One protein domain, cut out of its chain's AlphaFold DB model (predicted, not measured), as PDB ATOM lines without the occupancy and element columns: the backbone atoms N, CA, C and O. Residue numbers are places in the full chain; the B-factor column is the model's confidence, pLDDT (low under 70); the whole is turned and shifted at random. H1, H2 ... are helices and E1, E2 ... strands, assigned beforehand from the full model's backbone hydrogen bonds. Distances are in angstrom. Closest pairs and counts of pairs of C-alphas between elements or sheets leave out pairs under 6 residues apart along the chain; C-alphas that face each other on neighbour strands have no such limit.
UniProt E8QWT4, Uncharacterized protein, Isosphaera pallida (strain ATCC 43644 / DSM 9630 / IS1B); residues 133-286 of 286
ATOM      1  N   TYR A 133     104.537  75.996 107.995       96.56
ATOM      2  CA  TYR A 133     105.394  75.518 106.914       96.56
ATOM      3  C   TYR A 133     106.849  75.474 107.352       96.56
ATOM      4  O   TYR A 133     107.362  76.437 107.926       96.56
ATOM      5  N   GLU A 134     107.524  74.391 107.002       94.38
ATOM      6  CA  GLU A 134     108.955  74.232 107.225       94.38
ATOM      7  C   GLU A 134     109.651  73.756 105.960       94.38
ATOM      8  O   GLU A 134     109.038  73.096 105.119       94.38
ATOM      9  N   ILE A 135     110.930  74.085 105.820       92.38
ATOM     10  CA  ILE A 135     111.730  73.622 104.697       92.38
ATOM     11  C   ILE A 135     112.469  72.324 104.998       92.38
ATOM     12  O   ILE A 135     112.932  72.084 106.109       92.38
ATOM     13  N   HIS A 136     112.681  71.549 103.940       91.88
ATOM     14  CA  HIS A 136     113.782  70.601 103.848       91.88
ATOM     15  C   HIS A 136     114.760  71.108 102.790       91.88
ATOM     16  O   HIS A 136     114.407  71.167 101.607       91.88
ATOM     17  N   THR A 137     115.976  71.485 103.184       89.56
ATOM     18  CA  THR A 137     117.021  71.884 102.233       89.56
ATOM     19  C   THR A 137     117.650  70.653 101.595       89.56
ATOM     20  O   THR A 137     118.160  69.756 102.261       89.56
ATOM     21  N   PHE A 138     117.630  70.607 100.267       91.25
ATOM     22  CA  PHE A 138     118.258  69.547  99.500       91.25
ATOM     23  C   PHE A 138     119.225  70.144  98.486       91.25
ATOM     24  O   PHE A 138     118.827  70.683  97.445       91.25
ATOM     25  N   TYR A 139     120.519  70.030  98.795       92.19
ATOM     26  CA  TYR A 139     121.613  70.533  97.966       92.19
ATOM     27  C   TYR A 139     122.396  69.385  97.316       92.19
ATOM     28  O   TYR A 139     123.529  69.090  97.706       92.19
ATOM     29  N   PRO A 140     121.794  68.678  96.337       93.31
ATOM     30  CA  PRO A 140     122.394  67.481  95.783       93.31
ATOM     31  C   PRO A 140     123.500  67.765  94.788       93.31
ATOM     32  O   PRO A 140     124.163  66.815  94.412       93.31
ATOM     33  N   PHE A 141     123.684  68.981  94.274       95.38
ATOM     34  CA  PHE A 141     124.518  69.184  93.090       95.38
ATOM     35  C   PHE A 141     125.931  69.588  93.489       95.38
ATOM     36  O   PHE A 141     126.153  70.701  93.959       95.38
ATOM     37  N   ALA A 142     126.895  68.700  93.252       94.25
ATOM     38  CA  ALA A 142     128.297  68.927  93.587       94.25
ATOM     39  C   ALA A 142     129.208  68.882  92.355       94.25
ATOM     40  O   ALA A 142     128.882  68.233  91.367       94.25
ATOM     41  N   SER A 143     130.360  69.544  92.411       89.94
ATOM     42  CA  SER A 143     131.409  69.462  91.392       89.94
ATOM     43  C   SER A 143     132.725  69.008  92.016       89.94
ATOM     44  O   SER A 143     133.561  69.831  92.389       89.94
ATOM     45  N   THR A 144     132.930  67.694  92.133       91.19
ATOM     46  CA  THR A 144     134.209  67.129  92.586       91.19
ATOM     47  C   THR A 144     134.691  66.005  91.673       91.19
ATOM     48  O   THR A 144     133.946  65.460  90.864       91.19
ATOM     49  N   ARG A 145     135.961  65.612  91.836       89.44
ATOM     50  CA  ARG A 145     136.523  64.436  91.150       89.44
ATOM     51  C   ARG A 145     135.854  63.121  91.570       89.44
ATOM     52  O   ARG A 145     135.881  62.170  90.804       89.44
ATOM     53  N   SER A 146     135.301  63.055  92.785       88.38
ATOM     54  CA  SER A 146     134.687  61.840  93.336       88.38
ATOM     55  C   SER A 146     133.205  61.706  92.993       88.38
ATOM     56  O   SER A 146     132.625  60.646  93.213       88.38
ATOM     57  N   GLY A 147     132.577  62.765  92.478       92.75
ATOM     58  CA  GLY A 147     131.160  62.736  92.180       92.75
ATOM     59  C   GLY A 147     130.571  64.079  91.790       92.75
ATOM     60  O   GLY A 147     131.103  65.142  92.116       92.75
ATOM     61  N   ARG A 148     129.420  64.014  91.118       94.81
ATOM     62  CA  ARG A 148     128.632  65.196  90.744       94.81
ATOM     63  C   ARG A 148     127.417  65.440  91.640       94.81
ATOM     64  O   ARG A 148     126.656  66.379  91.388       94.81
ATOM     65  N   TYR A 149     127.219  64.586  92.644       95.00
ATOM     66  CA  TYR A 149     126.125  64.692  93.593       95.00
ATOM     67  C   TYR A 149     126.593  64.609  95.042       95.00
ATOM     68  O   TYR A 149     127.595  63.959  95.327       95.00
ATOM     69  N   ARG A 150     125.851  65.222  95.965       93.00
ATOM     70  CA  ARG A 150     126.118  65.197  97.405       93.00
ATOM     71  C   ARG A 150     124.924  64.588  98.147       93.00
ATOM     72  O   ARG A 150     123.859  65.201  98.172       93.00
ATOM     73  N   PRO A 151     125.060  63.387  98.731       92.62
ATOM     74  CA  PRO A 151     123.999  62.808  99.541       92.62
ATOM     75  C   PRO A 151     123.847  63.571 100.856       92.62
ATOM     76  O   PRO A 151     124.834  64.049 101.420       92.62
ATOM     77  N   PHE A 152     122.625  63.610 101.374       90.56
ATOM     78  CA  PHE A 152     122.326  64.155 102.689       90.56
ATOM     79  C   PHE A 152     121.829  63.046 103.610       90.56
ATOM     80  O   PHE A 152     120.882  62.350 103.268       90.56
ATOM     81  N   SER A 153     122.503  62.833 104.739       89.50
ATOM     82  CA  SER A 153     122.167  61.750 105.659       89.50
ATOM     83  C   SER A 153     120.898  62.076 106.454       89.50
ATOM     84  O   SER A 153     120.777  63.202 106.938       89.50
ATOM     85  N   PRO A 154     120.050  61.075 106.752       87.25
ATOM     86  CA  PRO A 154     118.959  61.201 107.725       87.25
ATOM     87  C   PRO A 154     119.391  61.654 109.125       87.25
ATOM     88  O   PRO A 154     118.582  62.137 109.909       87.25
ATOM     89  N   LYS A 155     120.682  61.515 109.447       86.94
ATOM     90  CA  LYS A 155     121.294  62.016 110.685       86.94
ATOM     91  C   LYS A 155     121.637  63.512 110.632       86.94
ATOM     92  O   LYS A 155     122.261  64.019 111.555       86.94
ATOM     93  N   GLY A 156     121.278  64.184 109.541       84.81
ATOM     94  CA  GLY A 156     121.380  65.622 109.332       84.81
ATOM     95  C   GLY A 156     122.771  66.173 109.078       84.81
ATOM     96  O   GLY A 156     123.131  67.238 109.563       84.81
ATOM     97  N   TYR A 157     123.544  65.461 108.268       86.44
ATOM     98  CA  TYR A 157     124.803  65.962 107.733       86.44
ATOM     99  C   TYR A 157     125.006  65.484 106.300       86.44
ATOM    100  O   TYR A 157     124.555  64.406 105.904       86.44
ATOM    101  N   TYR A 158     125.720  66.276 105.508       88.62
ATOM    102  CA  TYR A 158     126.069  65.884 104.151       88.62
ATOM    103  C   TYR A 158     127.168  64.816 104.133       88.62
ATOM    104  O   TYR A 158     128.155  64.895 104.864       88.62
ATOM    105  N   LEU A 159     127.022  63.839 103.240       91.12
ATOM    106  CA  LEU A 159     128.039  62.829 102.959       91.12
ATOM    107  C   LEU A 159     129.027  63.319 101.891       91.12
ATOM    108  O   LEU A 159     128.844  64.364 101.256       91.12
ATOM    109  N   LYS A 160     130.094  62.538 101.679       92.00
ATOM    110  CA  LYS A 160     131.059  62.787 100.601       92.00
ATOM    111  C   LYS A 160     130.374  62.717  99.226       92.00
ATOM    112  O   LYS A 160     129.486  61.880  99.042       92.00
ATOM    113  N   PRO A 161     130.802  63.538  98.250       94.69
ATOM    114  CA  PRO A 161     130.228  63.502  96.912       94.69
ATOM    115  C   PRO A 161     130.401  62.156  96.202       94.69
ATOM    116  O   PRO A 161     131.437  61.503  96.343       94.69
ATOM    117  N   THR A 162     129.398  61.797  95.403       95.12
ATOM    118  CA  THR A 162     129.242  60.536  94.664       95.12
ATOM    119  C   THR A 162     128.681  60.787  93.258       95.12
ATOM    120  O   THR A 162     128.131  61.853  92.969       95.12
ATOM    121  N   SER A 163     128.789  59.800  92.373       95.06
ATOM    122  CA  SER A 163     128.090  59.781  91.077       95.06
ATOM    123  C   SER A 163     126.787  58.973  91.109       95.06
ATOM    124  O   SER A 163     126.040  58.987  90.131       95.06
ATOM    125  N   ASP A 164     126.486  58.299  92.222       94.44
ATOM    126  CA  ASP A 164     125.267  57.507  92.391       94.44
ATOM    127  C   ASP A 164     124.075  58.391  92.789       94.44
ATOM    128  O   ASP A 164     123.836  58.680  93.965       94.44
ATOM    129  N   LEU A 165     123.308  58.821  91.786       91.69
ATOM    130  CA  LEU A 165     122.089  59.601  91.998       91.69
ATOM    131  C   LEU A 165     121.006  58.806  92.743       91.69
ATOM    132  O   LEU A 165     120.219  59.407  93.472       91.69
ATOM    133  N   LYS A 166     120.949  57.478  92.577       92.69
ATOM    134  CA  LYS A 166     119.945  56.658  93.258       92.69
ATOM    135  C   LYS A 166     120.212  56.666  94.758       92.69
ATOM    136  O   LYS A 166     119.299  56.952  95.517       92.69
ATOM    137  N   MET A 167     121.460  56.458  95.171       93.94
ATOM    138  CA  MET A 167     121.846  56.550  96.581       93.94
ATOM    139  C   MET A 167     121.558  57.942  97.164       93.94
ATOM    140  O   MET A 167     121.098  58.057  98.299       93.94
ATOM    141  N   VAL A 168     121.823  59.012  96.409       94.62
ATOM    142  CA  VAL A 168     121.518  60.391  96.840       94.62
ATOM    143  C   VAL A 168     120.018  60.562  97.071       94.62
ATOM    144  O   VAL A 168     119.623  61.111  98.098       94.62
ATOM    145  N   PHE A 169     119.191  60.059  96.154       94.00
ATOM    146  CA  PHE A 169     117.741  60.124  96.283       94.00
ATOM    147  C   PHE A 169     117.201  59.218  97.396       94.00
ATOM    148  O   PHE A 169     116.364  59.672  98.162       94.00
ATOM    149  N   ASP A 170     117.704  57.992  97.553       94.56
ATOM    150  CA  ASP A 170     117.271  57.076  98.617       94.56
ATOM    151  C   ASP A 170     117.500  57.695 100.011       94.56
ATOM    152  O   ASP A 170     116.609  57.650 100.859       94.56
ATOM    153  N   ASN A 171     118.656  58.338 100.226       93.94
ATOM    154  CA  ASN A 171     118.951  59.067 101.466       93.94
ATOM    155  C   ASN A 171     118.011  60.269 101.672       93.94
ATOM    156  O   ASN A 171     117.531  60.531 102.779       93.94
ATOM    157  N   GLN A 172     117.739  61.010 100.596       93.75
ATOM    158  CA  GLN A 172     116.849  62.164 100.627       93.75
ATOM    159  C   GLN A 172     115.399  61.756 100.925       93.75
ATOM    160  O   GLN A 172     114.713  62.407 101.715       93.75
ATOM    161  N   ARG A 173     114.946  60.655 100.327       95.12
ATOM    162  CA  ARG A 173     113.652  60.037 100.591       95.12
ATOM    163  C   ARG A 173     113.529  59.652 102.056       95.12
ATOM    164  O   ARG A 173     112.568  60.053 102.700       95.12
ATOM    165  N   GLU A 174     114.505  58.923 102.591       95.06
ATOM    166  CA  GLU A 174     114.499  58.510 103.998       95.06
ATOM    167  C   GLU A 174     114.438  59.719 104.946       95.06
ATOM    168  O   GLU A 174     113.662  59.721 105.900       95.06
ATOM    169  N   THR A 175     115.182  60.785 104.640       92.69
ATOM    170  CA  THR A 175     115.172  62.018 105.441       92.69
ATOM    171  C   THR A 175     113.795  62.696 105.440       92.69
ATOM    172  O   THR A 175     113.281  63.033 106.507       92.69
ATOM    173  N   ILE A 176     113.162  62.845 104.266       94.38
ATOM    174  CA  ILE A 176     111.804  63.410 104.156       94.38
ATOM    175  C   ILE A 176     110.790  62.526 104.889       94.38
ATOM    176  O   ILE A 176     109.941  63.046 105.608       94.38
ATOM    177  N   GLU A 177     110.877  61.202 104.745       95.31
ATOM    178  CA  GLU A 177     109.979  60.266 105.430       95.31
ATOM    179  C   GLU A 177     110.053  60.409 106.949       95.31
ATOM    180  O   GLU A 177     109.020  60.511 107.613       95.31
ATOM    181  N   ILE A 178     111.266  60.483 107.505       92.88
ATOM    182  CA  ILE A 178     111.472  60.692 108.940       92.88
ATOM    183  C   ILE A 178     110.862  62.023 109.386       92.88
ATOM    184  O   ILE A 178     110.159  62.059 110.395       92.88
ATOM    185  N   GLN A 179     111.086  63.108 108.642       92.00
ATOM    186  CA  GLN A 179     110.554  64.420 109.010       92.00
ATOM    187  C   GLN A 179     109.018  64.454 108.954       92.00
ATOM    188  O   GLN A 179     108.371  64.876 109.912       92.00
ATOM    189  N   LEU A 180     108.421  63.933 107.878       94.12
ATOM    190  CA  LEU A 180     106.967  63.842 107.734       94.12
ATOM    191  C   LEU A 180     106.343  62.968 108.827       94.12
ATOM    192  O   LEU A 180     105.307  63.335 109.385       94.12
ATOM    193  N   LYS A 181     106.974  61.837 109.160       94.06
ATOM    194  CA  LYS A 181     106.532  60.960 110.247       94.06
ATOM    195  C   LYS A 181     106.575  61.679 111.597       94.06
ATOM    196  O   LYS A 181     105.580  61.656 112.317       94.06
ATOM    197  N   ARG A 182     107.668  62.391 111.905       93.19
ATOM    198  CA  ARG A 182     107.800  63.184 113.142       93.19
ATOM    199  C   ARG A 182     106.684  64.222 113.277       93.19
ATOM    200  O   ARG A 182     106.099  64.339 114.350       93.19
ATOM    201  N   PHE A 183     106.327  64.925 112.199       93.69
ATOM    202  CA  PHE A 183     105.198  65.865 112.227       93.69
ATOM    203  C   PHE A 183     103.858  65.174 112.478       93.69
ATOM    204  O   PHE A 183     103.049  65.669 113.262       93.69
ATOM    205  N   GLN A 184     103.609  64.035 111.828       93.75
ATOM    206  CA  GLN A 184     102.361  63.286 111.991       93.75
ATOM    207  C   GLN A 184     102.185  62.750 113.417       93.75
ATOM    208  O   GLN A 184     101.090  62.856 113.973       93.75
ATOM    209  N   GLU A 185     103.253  62.217 114.011       94.38
ATOM    210  CA  GLU A 185     103.249  61.630 115.357       94.38
ATOM    211  C   GLU A 185     103.218  62.685 116.472       94.38
ATOM    212  O   GLU A 185     102.748  62.408 117.577       94.38
ATOM    213  N   ALA A 186     103.658  63.915 116.193       94.19
ATOM    214  CA  ALA A 186     103.597  65.001 117.157       94.19
ATOM    215  C   ALA A 186     102.148  65.395 117.505       94.19
ATOM    216  O   ALA A 186     101.225  65.377 116.672       94.19
ATOM    217  N   LYS A 187     101.952  65.817 118.762       94.94
ATOM    218  CA  LYS A 187     100.698  66.433 119.212       94.94
ATOM    219  C   LYS A 187     100.437  67.680 118.354       94.94
ATOM    220  O   LYS A 187     101.357  68.488 118.221       94.94
ATOM    221  N   PRO A 188      99.227  67.857 117.790       94.56
ATOM    222  CA  PRO A 188      98.941  69.030 116.975       94.56
ATOM    223  C   PRO A 188      99.080  70.307 117.797       94.56
ATOM    224  O   PRO A 188      98.899  70.288 119.019       94.56
ATOM    225  N   ALA A 189      99.335  71.408 117.096       92.00
ATOM    226  CA  ALA A 189      99.312  72.734 117.684       92.00
ATOM    227  C   ALA A 189      97.941  73.051 118.309       92.00
ATOM    228  O   ALA A 189      96.941  72.396 118.002       92.00
ATOM    229  N   ILE A 190      97.857  74.084 119.152       87.06
ATOM    230  CA  ILE A 190      96.594  74.463 119.826       87.06
ATOM    231  C   ILE A 190      95.438  74.751 118.848       87.06
ATOM    232  O   ILE A 190      94.275  74.518 119.163       87.06
ATOM    233  N   ASN A 191      95.758  75.212 117.639       86.62
ATOM    234  CA  ASN A 191      94.813  75.454 116.545       86.62
ATOM    235  C   ASN A 191      94.548  74.204 115.674       86.62
ATOM    236  O   ASN A 191      93.941  74.311 114.610       86.62
ATOM    237  N   GLY A 192      95.033  73.032 116.089       91.88
ATOM    238  CA  GLY A 192      94.901  71.751 115.394       91.88
ATOM    239  C   GLY A 192      95.913  71.509 114.267       91.88
ATOM    240  O   GLY A 192      95.926  70.418 113.694       91.88
ATOM    241  N   ARG A 193      96.756  72.493 113.929       92.44
ATOM    242  CA  ARG A 193      97.658  72.423 112.771       92.44
ATOM    243  C   ARG A 193      98.940  71.646 113.062       92.44
ATOM    244  O   ARG A 193      99.334  71.438 114.210       92.44
ATOM    245  N   ARG A 194      99.594  71.225 111.983       94.81
ATOM    246  CA  ARG A 194     100.936  70.636 111.962       94.81
ATOM    247  C   ARG A 194     101.726  71.260 110.812       94.81
ATOM    248  O   ARG A 194     101.090  71.609 109.813       94.81
ATOM    249  N   PRO A 195     103.060  71.363 110.921       95.12
ATOM    250  CA  PRO A 195     103.876  71.846 109.820       95.12
ATOM    251  C   PRO A 195     103.673  71.016 108.549       95.12
ATOM    252  O   PRO A 195     103.562  69.789 108.593       95.12
ATOM    253  N   GLN A 196     103.650  71.694 107.405       95.25
ATOM    254  CA  GLN A 196     103.744  71.081 106.086       95.25
ATOM    255  C   GLN A 196     105.122  71.359 105.485       95.25
ATOM    256  O   GLN A 196     105.631  72.478 105.554       95.25
ATOM    257  N   LEU A 197     105.716  70.342 104.864       95.12
ATOM    258  CA  LEU A 197     107.083  70.430 104.367       95.12
ATOM    259  C   LEU A 197     107.163  71.086 102.982       95.12
ATOM    260  O   LEU A 197     106.387  70.742 102.094       95.12
ATOM    261  N   ILE A 198     108.127  71.976 102.763       95.56
ATOM    262  CA  ILE A 198     108.498  72.534 101.457       95.56
ATOM    263  C   ILE A 198     109.914  72.068 101.132       95.56
ATOM    264  O   ILE A 198     110.851  72.348 101.874       95.56
ATOM    265  N   VAL A 199     110.107  71.375 100.012       95.38
ATOM    266  CA  VAL A 199     111.449  70.916  99.625       95.38
ATOM    267  C   VAL A 199     112.157  72.015  98.839       95.38
ATOM    268  O   VAL A 199     111.681  72.445  97.789       95.38
ATOM    269  N   ILE A 200     113.304  72.472  99.335       94.38
ATOM    270  CA  ILE A 200     114.129  73.487  98.683       94.38
ATOM    271  C   ILE A 200     115.266  72.822  97.913       94.38
ATOM    272  O   ILE A 200     116.065  72.090  98.484       94.38
ATOM    273  N   LEU A 201     115.370  73.123  96.619       95.44
ATOM    274  CA  LEU A 201     116.387  72.596  95.715       95.44
ATOM    275  C   LEU A 201     117.470  73.634  95.418       95.44
ATOM    276  O   LEU A 201     117.173  74.768  95.040       95.44
ATOM    277  N   GLN A 202     118.731  73.218  95.531       94.44
ATOM    278  CA  GLN A 202     119.901  74.041  95.211       94.44
ATOM    279  C   GLN A 202     119.937  74.503  93.751       94.44
ATOM    280  O   GLN A 202     119.839  73.709  92.817       94.44
ATOM    281  N   THR A 203     120.228  75.788  93.576       95.69
ATOM    282  CA  THR A 203     120.488  76.480  92.309       95.69
ATOM    283  C   THR A 203     121.505  77.616  92.507       95.69
ATOM    284  O   THR A 203     121.303  78.723  92.016       95.69
ATOM    285  N   PHE A 204     122.595  77.349  93.241       95.19
ATOM    286  CA  PHE A 204     123.735  78.262  93.415       95.19
ATOM    287  C   PHE A 204     125.090  77.555  93.395       95.19
ATOM    288  O   PHE A 204     125.181  76.331  93.538       95.19
ATOM    289  N   VAL A 205     126.128  78.384  93.274       94.31
ATOM    290  CA  VAL A 205     127.530  78.073  93.573       94.31
ATOM    291  C   VAL A 205     128.035  79.091  94.597       94.31
ATOM    292  O   VAL A 205     127.814  80.290  94.434       94.31
ATOM    293  N   ASP A 206     128.729  78.609  95.620       91.69
ATOM    294  CA  ASP A 206     129.353  79.353  96.708       91.69
ATOM    295  C   ASP A 206     130.879  79.242  96.588       91.69
ATOM    296  O   ASP A 206     131.421  78.144  96.470       91.69
ATOM    297  N   SER A 207     131.579  80.378  96.601       88.38
ATOM    298  CA  SER A 207     133.048  80.415  96.572       88.38
ATOM    299  C   SER A 207     133.712  80.599  97.941       88.38
ATOM    300  O   SER A 207     134.938  80.558  98.026       88.38
ATOM    301  N   GLY A 208     132.937  80.886  98.984       82.62
ATOM    302  CA  GLY A 208     133.406  81.122 100.349       82.62
ATOM    303  C   GLY A 208     133.681  79.830 101.113       82.62
ATOM    304  O   GLY A 208     134.687  79.743 101.815       82.62
ATOM    305  N   GLU A 209     132.851  78.806 100.912       80.75
ATOM    306  CA  GLU A 209     132.959  77.532 101.627       80.75
ATOM    307  C   GLU A 209     133.535  76.426 100.731       80.75
ATOM    308  O   GLU A 209     132.876  75.881  99.839       80.75
ATOM    309  N   LYS A 210     134.801  76.071 100.970       74.06
ATOM    310  CA  LYS A 210     135.561  75.130 100.121       74.06
ATOM    311  C   LYS A 210     135.012  73.700 100.127       74.06
ATOM    312  O   LYS A 210     135.328  72.926  99.221       74.06
ATOM    313  N   ASP A 211     134.236  73.334 101.138       74.94
ATOM    314  CA  ASP A 211     133.646  72.011 101.333       74.94
ATOM    315  C   ASP A 211     132.150  71.953 100.975       74.94
ATOM    316  O   ASP A 211     131.525  70.897 101.100       74.94
ATOM    317  N   LEU A 212     131.554  73.049 100.486       79.50
ATOM    318  CA  LEU A 212     130.187  72.989  99.970       79.50
ATOM    319  C   LEU A 212     130.111  72.286  98.611       79.50
ATOM    320  O   LEU A 212     129.101  71.639  98.328       79.50
ATOM    321  N   TRP A 213     131.178  72.372  97.805       89.44
ATOM    322  CA  TRP A 213     131.317  71.786  96.458       89.44
ATOM    323  C   TRP A 213     130.151  72.064  95.506       89.44
ATOM    324  O   TRP A 213     130.027  71.386  94.488       89.44
ATOM    325  N   ASN A 214     129.281  73.011  95.838       91.62
ATOM    326  CA  ASN A 214     128.024  73.236  95.151       91.62
ATOM    327  C   ASN A 214     128.261  73.679  93.704       91.62
ATOM    328  O   ASN A 214     129.205  74.397  93.378       91.62
ATOM    329  N   ARG A 215     127.394  73.211  92.810       94.44
ATOM    330  CA  ARG A 215     127.373  73.644  91.415       94.44
ATOM    331  C   ARG A 215     125.969  73.970  90.953       94.44
ATOM    332  O   ARG A 215     124.987  73.472  91.505       94.44
ATOM    333  N   MET A 216     125.886  74.719  89.863       96.00
ATOM    334  CA  MET A 216     124.637  74.839  89.132       96.00
ATOM    335  C   MET A 216     124.268  73.485  88.496       96.00
ATOM    336  O   MET A 216     125.100  72.893  87.800       96.00
ATOM    337  N   PRO A 217     123.044  72.971  88.711       96.06
ATOM    338  CA  PRO A 217     122.533  71.835  87.945       96.06
ATOM    339  C   PRO A 217     122.249  72.235  86.498       96.06
ATOM    340  O   PRO A 217     121.976  73.402  86.223       96.06
ATOM    341  N   ASP A 218     122.264  71.290  85.564       96.69
ATOM    342  CA  ASP A 218     121.672  71.505  84.238       96.69
ATOM    343  C   ASP A 218     120.134  71.342  84.270       96.69
ATOM    344  O   ASP A 218     119.554  70.951  85.291       96.69
ATOM    345  N   THR A 219     119.441  71.662  83.170       97.75
ATOM    346  CA  THR A 219     117.968  71.575  83.137       97.75
ATOM    347  C   THR A 219     117.449  70.150  83.347       97.75
ATOM    348  O   THR A 219     116.408  69.954  83.973       97.75
ATOM    349  N   HIS A 220     118.163  69.146  82.838       96.69
ATOM    350  CA  HIS A 220     117.771  67.745  82.959       96.69
ATOM    351  C   HIS A 220     117.919  67.258  84.405       96.69
ATOM    352  O   HIS A 220     117.034  66.580  84.918       96.69
ATOM    353  N   GLU A 221     118.988  67.649  85.096       95.88
ATOM    354  CA  GLU A 221     119.188  67.348  86.514       95.88
ATOM    355  C   GLU A 221     118.149  68.011  87.411       95.88
ATOM    356  O   GLU A 221     117.593  67.339  88.281       95.88
ATOM    357  N   MET A 222     117.847  69.293  87.176       97.19
ATOM    358  CA  MET A 222     116.768  69.987  87.886       97.19
ATOM    359  C   MET A 222     115.454  69.220  87.745       97.19
ATOM    360  O   MET A 222     114.795  68.926  88.743       97.19
ATOM    361  N   LYS A 223     115.095  68.856  86.508       97.19
ATOM    362  CA  LYS A 223     113.848  68.153  86.220       97.19
ATOM    363  C   LYS A 223     113.817  66.773  86.862       97.19
ATOM    364  O   LYS A 223     112.863  66.451  87.560       97.19
ATOM    365  N   LYS A 224     114.881  65.992  86.685       95.88
ATOM    366  CA  LYS A 224     114.986  64.630  87.211       95.88
ATOM    367  C   LYS A 224     114.867  64.595  88.732       95.88
ATOM    368  O   LYS A 224     114.139  63.763  89.259       95.88
ATOM    369  N   VAL A 225     115.555  65.492  89.438       95.06
ATOM    370  CA  VAL A 225     115.473  65.558  90.904       95.06
ATOM    371  C   VAL A 225     114.074  65.972  91.363       95.06
ATOM    372  O   VAL A 225     113.526  65.345  92.268       95.06
ATOM    373  N   ALA A 226     113.474  66.983  90.728       96.19
ATOM    374  CA  ALA A 226     112.117  67.409  91.060       96.19
ATOM    375  C   ALA A 226     111.084  66.298  90.805       96.19
ATOM    376  O   ALA A 226     110.242  66.052  91.663       96.19
ATOM    377  N   ASP A 227     111.176  65.594  89.675       95.62
ATOM    378  CA  ASP A 227     110.280  64.483  89.338       95.62
ATOM    379  C   ASP A 227     110.385  63.337  90.343       95.62
ATOM    380  O   ASP A 227     109.360  62.796  90.751       95.62
ATOM    381  N   LEU A 228     111.599  62.990  90.783       94.75
ATOM    382  CA  LEU A 228     111.797  61.955  91.798       94.75
ATOM    383  C   LEU A 228     111.081  62.326  93.106       94.75
ATOM    384  O   LEU A 228     110.307  61.526  93.627       94.75
ATOM    385  N   ILE A 229     111.243  63.565  93.580       95.12
ATOM    386  CA  ILE A 229     110.545  64.058  94.779       95.12
ATOM    387  C   ILE A 229     109.028  64.050  94.578       95.12
ATOM    388  O   ILE A 229     108.296  63.568  95.438       95.12
ATOM    389  N   LEU A 230     108.535  64.579  93.455       94.75
ATOM    390  CA  LEU A 230     107.099  64.662  93.199       94.75
ATOM    391  C   LEU A 230     106.458  63.280  93.041       94.75
ATOM    392  O   LEU A 230     105.336  63.083  93.502       94.75
ATOM    393  N   SER A 231     107.161  62.317  92.447       94.06
ATOM    394  CA  SER A 231     106.633  60.966  92.255       94.06
ATOM    395  C   SER A 231     106.282  60.266  93.573       94.06
ATOM    396  O   SER A 231     105.309  59.517  93.618       94.06
ATOM    397  N   GLU A 232     107.011  60.561  94.653       93.62
ATOM    398  CA  GLU A 232     106.799  59.945  95.966       93.62
ATOM    399  C   GLU A 232     106.034  60.847  96.947       93.62
ATOM    400  O   GLU A 232     105.209  60.371  97.729       93.62
ATOM    401  N   PHE A 233     106.278  62.160  96.914       94.94
ATOM    402  CA  PHE A 233     105.883  63.059  98.001       94.94
ATOM    403  C   PHE A 233     104.879  64.139  97.622       94.94
ATOM    404  O   PHE A 233     104.458  64.886  98.503       94.94
ATOM    405  N   GLN A 234     104.454  64.239  96.362       92.69
ATOM    406  CA  GLN A 234     103.614  65.352  95.896       92.69
ATOM    407  C   GLN A 234     102.338  65.578  96.729       92.69
ATOM    408  O   GLN A 234     101.885  66.712  96.830       92.69
ATOM    409  N   ASP A 235     101.751  64.534  97.324       92.06
ATOM    410  CA  ASP A 235     100.552  64.656  98.174       92.06
ATOM    411  C   ASP A 235     100.837  64.943  99.652       92.06
ATOM    412  O   ASP A 235      99.904  65.154 100.427       92.06
ATOM    413  N   ARG A 236     102.108  64.913 100.056       93.69
ATOM    414  CA  ARG A 236     102.550  64.984 101.454       93.69
ATOM    415  C   ARG A 236     103.405  66.217 101.753       93.69
ATOM    416  O   ARG A 236     103.653  66.502 102.920       93.69
ATOM    417  N   ILE A 237     103.824  66.950 100.721       94.81
ATOM    418  CA  ILE A 237     104.556  68.218 100.828       94.81
ATOM    419  C   ILE A 237     103.671  69.385 100.383       94.81
ATOM    420  O   ILE A 237     102.798  69.234  99.530       94.81
ATOM    421  N   ALA A 238     103.921  70.567 100.934       93.94
ATOM    422  CA  ALA A 238     103.286  71.814 100.521       93.94
ATOM    423  C   ALA A 238     103.832  72.340  99.184       93.94
ATOM    424  O   ALA A 238     103.126  73.056  98.472       93.94
ATOM    425  N   GLY A 239     105.069  71.991  98.812       94.06
ATOM    426  CA  GLY A 239     105.615  72.369  97.512       94.06
ATOM    427  C   GLY A 239     107.115  72.148  97.350       94.06
ATOM    428  O   GLY A 239     107.782  71.572  98.210       94.06
ATOM    429  N   ILE A 240     107.623  72.637  96.218       95.12
ATOM    430  CA  ILE A 240     109.046  72.694  95.880       95.12
ATOM    431  C   ILE A 240     109.431  74.154  95.645       95.12
ATOM    432  O   ILE A 240     108.710  74.885  94.963       95.12
ATOM    433  N   ALA A 241     110.584  74.557  96.164       94.06
ATOM    434  CA  ALA A 241     111.189  75.857  95.910       94.06
ATOM    435  C   ALA A 241     112.616  75.702  95.364       94.06
ATOM    436  O   ALA A 241     113.287  74.702  95.600       94.06
ATOM    437  N   TRP A 242     113.072  76.701  94.611       95.19
ATOM    438  CA  TRP A 242     114.398  76.728  93.993       95.19
ATOM    439  C   TRP A 242     115.224  77.823  94.651       95.19
ATOM    440  O   TRP A 242     114.876  79.004  94.546       95.19
ATOM    441  N   TYR A 243     116.288  77.436  95.349       93.00
ATOM    442  CA  TYR A 243     117.097  78.362  96.126       93.00
ATOM    443  C   TYR A 243     118.530  78.467  95.605       93.00
ATOM    444  O   TYR A 243     119.184  77.439  95.420       93.00
ATOM    445  N   PRO A 244     119.058  79.684  95.434       92.75
ATOM    446  CA  PRO A 244     118.374  80.961  95.450       92.75
ATOM    447  C   PRO A 244     117.942  81.354  94.028       92.75
ATOM    448  O   PRO A 244     118.639  81.121  93.036       92.75
ATOM    449  N   PHE A 245     116.796  82.025  93.918       91.38
ATOM    450  CA  PHE A 245     116.400  82.604  92.637       91.38
ATOM    451  C   PHE A 245     117.302  83.788  92.256       91.38
ATOM    452  O   PHE A 245     117.758  83.878  91.123       91.38
ATOM    453  N   ARG A 246     117.597  84.693  93.196       91.31
ATOM    454  CA  ARG A 246     118.499  85.851  93.023       91.31
ATOM    455  C   ARG A 246     119.747  85.695  93.888       91.31
ATOM    456  O   ARG A 246     119.820  84.783  94.694       91.31
ATOM    457  N   GLN A 247     120.717  86.593  93.745       91.06
ATOM    458  CA  GLN A 247     121.882  86.598  94.624       91.06
ATOM    459  C   GLN A 247     121.446  86.830  96.077       91.06
ATOM    460  O   GLN A 247     120.879  87.876  96.389       91.06
ATOM    461  N   ALA A 248     121.690  85.840  96.936       87.31
ATOM    462  CA  ALA A 248     121.379  85.908  98.364       87.31
ATOM    463  C   ALA A 248     122.609  86.255  99.219       87.31
ATOM    464  O   ALA A 248     122.457  86.776 100.319       87.31
ATOM    465  N   ALA A 249     123.818  86.012  98.704       87.31
ATOM    466  CA  ALA A 249     125.068  86.304  99.392       87.31
ATOM    467  C   ALA A 249     126.163  86.758  98.411       87.31
ATOM    468  O   ALA A 249     126.170  86.382  97.234       87.31
ATOM    469  N   ASN A 250     127.104  87.573  98.895       90.81
ATOM    470  CA  ASN A 250     128.166  88.164  98.068       90.81
ATOM    471  C   ASN A 250     129.159  87.123  97.530       90.81
ATOM    472  O   ASN A 250     129.759  87.330  96.480       90.81
ATOM    473  N   ASN A 251     129.318  86.006  98.235       91.94
ATOM    474  CA  ASN A 251     130.144  84.864  97.847       91.94
ATOM    475  C   ASN A 251     129.436  83.904  96.878       91.94
ATOM    476  O   ASN A 251     130.046  82.924  96.452       91.94
ATOM    477  N   TYR A 252     128.171  84.147  96.520       94.19
ATOM    478  CA  TYR A 252     127.526  83.356  95.476       94.19
ATOM    479  C   TYR A 252     128.011  83.828  94.112       94.19
ATOM    480  O   TYR A 252     127.790  84.973  93.721       94.19
ATOM    481  N   THR A 253     128.667  82.936  93.377       94.94
ATOM    482  CA  THR A 253     129.203  83.224  92.039       94.94
ATOM    483  C   THR A 253     128.182  82.934  90.940       94.94
ATOM    484  O   THR A 253     128.203  83.599  89.897       94.94
ATOM    485  N   HIS A 254     127.244  82.021  91.209       96.19
ATOM    486  CA  HIS A 254     126.147  81.637  90.320       96.19
ATOM    487  C   HIS A 254     124.822  81.514  91.086       96.19
ATOM    488  O   HIS A 254     124.816  81.121  92.254       96.19
ATOM    489  N   TRP A 255     123.705  81.835  90.425       97.19
ATOM    490  CA  TRP A 255     122.338  81.683  90.945       97.19
ATOM    491  C   TRP A 255     121.304  81.636  89.812       97.19
ATOM    492  O   TRP A 255     121.532  82.169  88.726       97.19
ATOM    493  N   LEU A 256     120.118  81.074  90.061       96.88
ATOM    494  CA  LEU A 256     119.142  80.736  89.012       96.88
ATOM    495  C   LEU A 256     118.728  81.892  88.079       96.88
ATOM    496  O   LEU A 256     118.469  81.672  86.896       96.88
ATOM    497  N   HIS A 257     118.622  83.124  88.583       95.88
ATOM    498  CA  HIS A 257     118.263  84.284  87.761       95.88
ATOM    499  C   HIS A 257     119.402  84.747  86.849       95.88
ATOM    500  O   HIS A 257     119.137  85.186  85.733       95.88
ATOM    501  N   LYS A 258     120.655  84.708  87.319       96.75
ATOM    502  CA  LYS A 258     121.824  85.077  86.506       96.75
ATOM    503  C   LYS A 258     122.150  83.961  85.518       96.75
ATOM    504  O   LYS A 258     122.370  84.223  84.342       96.75
ATOM    505  N   ASP A 259     122.090  82.723  85.985       97.19
ATOM    506  CA  ASP A 259     122.470  81.519  85.256       97.19
ATOM    507  C   ASP A 259     121.225  80.797  84.722       97.19
ATOM    508  O   ASP A 259     121.014  79.605  84.957       97.19
ATOM    509  N   ARG A 260     120.360  81.537  84.016       97.25
ATOM    510  CA  ARG A 260     119.094  81.012  83.479       97.25
ATOM    511  C   ARG A 260     119.310  79.872  82.483       97.25
ATOM    512  O   ARG A 260     118.552  78.910  82.508       97.25
ATOM    513  N   TYR A 261     120.318  79.977  81.622       98.19
ATOM    514  CA  TYR A 261     120.598  78.983  80.587       98.19
ATOM    515  C   TYR A 261     121.751  78.073  81.005       98.19
ATOM    516  O   TYR A 261     122.728  78.544  81.588       98.19
ATOM    517  N   ASP A 262     121.623  76.769  80.765       96.81
ATOM    518  CA  ASP A 262     122.718  75.819  80.984       96.81
ATOM    519  C   ASP A 262     123.750  75.841  79.848       96.81
ATOM    520  O   ASP A 262     123.599  76.576  78.872       96.81
ATOM    521  N   ASP A 263     124.803  75.028  79.969       94.56
ATOM    522  CA  ASP A 263     125.913  74.988  79.004       94.56
ATOM    523  C   ASP A 263     125.479  74.544  77.593       94.56
ATOM    524  O   ASP A 263     126.234  74.688  76.637       94.56
ATOM    525  N   GLN A 264     124.264  74.003  77.451       96.69
ATOM    526  CA  GLN A 264     123.652  73.618  76.176       96.69
ATOM    527  C   GLN A 264     122.629  74.659  75.686       96.69
ATOM    528  O   GLN A 264     121.895  74.406  74.733       96.69
ATOM    529  N   GLY A 265     122.533  75.819  76.344       97.19
ATOM    530  CA  GLY A 265     121.576  76.877  76.019       97.19
ATOM    531  C   GLY A 265     120.136  76.586  76.451       97.19
ATOM    532  O   GLY A 265     119.220  77.293  76.030       97.19
ATOM    533  N   ARG A 266     119.892  75.562  77.280       98.19
ATOM    534  CA  ARG A 266     118.536  75.184  77.712       98.19
ATOM    535  C   ARG A 266     118.092  76.027  78.902       98.19
ATOM    536  O   ARG A 266     118.868  76.301  79.812       98.19
ATOM    537  N   ASP A 267     116.822  76.422  78.906       98.00
ATOM    538  CA  ASP A 267     116.259  77.348  79.891       98.00
ATOM    539  C   ASP A 267     115.873  76.652  81.208       98.00
ATOM    540  O   ASP A 267     114.866  75.944  81.275       98.00
ATOM    541  N   ARG A 268     116.604  76.906  82.296       98.00
ATOM    542  CA  ARG A 268     116.278  76.402  83.642       98.00
ATOM    543  C   ARG A 268     114.941  76.913  84.166       98.00
ATOM    544  O   ARG A 268     114.293  76.220  84.945       98.00
ATOM    545  N   TRP A 269     114.483  78.089  83.738       97.00
ATOM    546  CA  TRP A 269     113.182  78.608  84.172       97.00
ATOM    547  C   TRP A 269     112.020  77.833  83.549       97.00
ATOM    548  O   TRP A 269     110.956  77.750  84.164       97.00
ATOM    549  N   SER A 270     112.222  77.212  82.383       97.44
ATOM    550  CA  SER A 270     111.219  76.315  81.795       97.44
ATOM    551  C   SER A 270     110.946  75.113  82.707       97.44
ATOM    552  O   SER A 270     109.787  74.765  82.924       97.44
ATOM    553  N   VAL A 271     111.988  74.572  83.352       97.56
ATOM    554  CA  VAL A 271     111.873  73.484  84.336       97.56
ATOM    555  C   VAL A 271     111.096  73.942  85.569       97.56
ATOM    556  O   VAL A 271     110.183  73.249  86.014       97.56
ATOM    557  N   VAL A 272     111.397  75.137  86.092       96.00
ATOM    558  CA  VAL A 272     110.640  75.736  87.209       96.00
ATOM    559  C   VAL A 272     109.156  75.852  86.854       96.00
ATOM    560  O   VAL A 272     108.291  75.479  87.650       96.00
ATOM    561  N   ALA A 273     108.854  76.354  85.654       94.56
ATOM    562  CA  ALA A 273     107.488  76.527  85.184       94.56
ATOM    563  C   ALA A 273     106.759  75.183  85.032       94.56
ATOM    564  O   ALA A 273     105.606  75.072  85.457       94.56
ATOM    565  N   GLU A 274     107.422  74.168  84.476       95.56
ATOM    566  CA  GLU A 274     106.864  72.829  84.292       95.56
ATOM    567  C   GLU A 274     106.543  72.162  85.635       95.56
ATOM    568  O   GLU A 274     105.405  71.749  85.862       95.56
ATOM    569  N   VAL A 275     107.502  72.139  86.564       95.00
ATOM    570  CA  VAL A 275     107.317  71.594  87.922       95.00
ATOM    571  C   VAL A 275     106.177  72.325  88.645       95.00
ATOM    572  O   VAL A 275     105.293  71.696  89.231       95.00
ATOM    573  N   GLY A 276     106.112  73.655  88.522       91.62
ATOM    574  CA  GLY A 276     105.008  74.447  89.066       91.62
ATOM    575  C   GLY A 276     103.646  74.133  88.430       91.62
ATOM    576  O   GLY A 276     102.611  74.210  89.093       91.62
ATOM    577  N   GLN A 277     103.594  73.773  87.144       90.94
ATOM    578  CA  GLN A 277     102.356  73.307  86.507       90.94
ATOM    579  C   GLN A 277     101.935  71.923  87.007       90.94
ATOM    580  O   GLN A 277     100.743  71.723  87.239       90.94
ATOM    581  N   GLN A 278     102.871  70.992  87.203       90.81
ATOM    582  CA  GLN A 278     102.567  69.657  87.731       90.81
ATOM    583  C   GLN A 278     101.927  69.734  89.125       90.81
ATOM    584  O   GLN A 278     100.892  69.110  89.366       90.81
ATOM    585  N   LEU A 279     102.478  70.573  90.013       86.81
ATOM    586  CA  LEU A 279     101.914  70.828  91.343       86.81
ATOM    587  C   LEU A 279     100.485  71.402  91.271       86.81
ATOM    588  O   LEU A 279      99.589  70.924  91.964       86.81
ATOM    589  N   ARG A 280     100.238  72.374  90.381       82.00
ATOM    590  CA  ARG A 280      98.915  73.016  90.223       82.00
ATOM    591  C   ARG A 280      97.859  72.144  89.546       82.00
ATOM    592  O   ARG A 280      96.677  72.289  89.838       82.00
ATOM    593  N   LYS A 281      98.238  71.280  88.599       74.31
ATOM    594  CA  LYS A 281      97.275  70.399  87.911       74.31
ATOM    595  C   LYS A 281      96.626  69.421  88.889       74.31
ATOM    596  O   LYS A 281      95.436  69.154  88.768       74.31
ATOM    597  N   LYS A 282      97.376  68.946  89.883       61.59
ATOM    598  CA  LYS A 282      96.867  68.009  90.888       61.59
ATOM    599  C   LYS A 282      96.029  68.682  91.977       61.59
ATOM    600  O   LYS A 282      95.062  68.083  92.432       61.59
ATOM    601  N   SER A 283      96.324  69.933  92.346       58.03
ATOM    602  CA  SER A 283      95.518  70.666  93.337       58.03
ATOM    603  C   SER A 283      94.100  71.003  92.861       58.03
ATOM    604  O   SER A 283      93.253  71.296  93.691       58.03
ATOM    605  N   LYS A 284      93.831  70.946  91.548       50.06
ATOM    606  CA  LYS A 284      92.488  71.113  90.962       50.06
ATOM    607  C   LYS A 284      91.661  69.819  90.892       50.06
ATOM    608  O   LYS A 284      90.513  69.874  90.465       50.06
ATOM    609  N   LEU A 285      92.255  68.671  91.225       47.88
ATOM    610  CA  LEU A 285      91.598  67.354  91.220       47.88
ATOM    611  C   LEU A 285      91.161  66.901  92.628       47.88
ATOM    612  O   LEU A 285      90.663  65.788  92.773       47.88
ATOM    613  N   LYS A 286      91.370  67.743  93.646       39.28
ATOM    614  CA  LYS A 286      90.900  67.575  95.027       39.28
ATOM    615  C   LYS A 286      89.917  68.693  95.350       39.28
ATOM    616  O   LYS A 286      89.025  68.436  96.182       39.28
TER     617      LYS A 286
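AT A GLANCE: This is residues 133 to 286 of the 286 residues of an uncharacterized protein of Isosphaera pallida (strain ATCC 43644 / DSM 9630 / IS1B) (UniProt E8QWT4). A small, twisted slab of three parallel strands, E1, E4 and E6, has helices H1 and H2 over one face and the other face bare; the third helix, H3, runs beside the edge strand E6 and packs side by side on H2. Past the last residues of E1 and E4 the chain runs on into two little two-stranded ribbons, E2 with E3 and E5 with E7, while residues 187 to 193 stick out from the body. The printed part has 154 residues with three named helices and seven named strands, along the chain E1 E2 E3 H1 E4 E5 H2 E6 E7 H3, and its class is mixed, helices and strands. The main sheet has the order E1, E4, E6; the two small sheets are antiparallel. The whole is compact, with a radius of gyration of the C-alphas of 16.1 A and spans of 46 by 35 by 31 A.

IN THESE COORDINATES: E1, residues 133 to 138, begins at C-alpha 133 at (105.394, 75.518, 106.914) and is 16.0 A long. E2 holds residues 141 to 144 and E3 residues 147 to 149. H1, residues 165 to 185, is the longest helix, 30.1 A from first to last C-alpha. E4, residues 196 to 202, is 19.7 A long and begins at C-alpha 196 at (103.744, 71.081, 106.086). E5 holds residues 204 to 206. H2, residues 219 to 233, is 21.0 A long. E6, residues 237 to 243, is 16.8 A long, and E7 holds residues 252 to 255. H3, residues 268 to 283, is 23.6 A long and ends at C-alpha 283 at (95.518, 70.666, 93.337).

HOW THE PARTS SIT: In the sheet E1 E4 E6, E4 is the inner strand; the sheet is only just strongly twisted, with C-alphas up to 4.4 A off its best plane. E1 and E4 are parallel at 30 degrees, with N 136 and O 198 2.9 A apart, within hydrogen-bond range. E4 and E6 are parallel at 25 degrees, with N 201 and O 241 at 2.8 A. H1 and H2 are on the same face, making two layers, helices on one face of a sheet. H1, at a height over the sheet of 9.6 A, runs along the strands, at 19 degrees to E4 on the local plane. H2, at a height of 10.4 A, lies over E4 and E6 and runs along them, at 16 degrees to E4 on the local plane. H1, with residues 169 to 173 alone, and H2 only just touch, with 3 pairs of C-alphas within 8 A; the closest C-alphas are those of Phe 169 and Leu 228, 7.7 A apart. H3 touches H2 with residues 268 to 275 alone, the closest C-alphas being those of Thr 219 and Arg 268 at 5.1 A, at a shallow tilt of 19 degrees, the same way. H3 only grazes the sheet, with residues 272 to 280. E1 runs on into E2 at 25 degrees, and E2 and E3 form a hairpin, with N 142 and O 148 at 3.0 A. E4 runs on into E5 at 65 degrees; E5 and E7 are antiparallel, with N 253 and O 205 at 3.0 A. Every O i to N i+4 pair is within hydrogen-bond range in H1, against 10 of 11 in H2 and 11 of 12 in H3.

THE WHOLE: The two C-alphas farthest apart, those of Ile 190 and Gln 264, are 51.4 A from each other. The printed part has no cut. The links E3 to H1, E5 to H2 and E7 to H3 are long; in the first, residues 152 to 153 pair antiparallel with residues 157 to 158. The mean pLDDT of the printed part is 91.6, and residues 282 to 286, of which 282 to 283 belong to H3, are under 70.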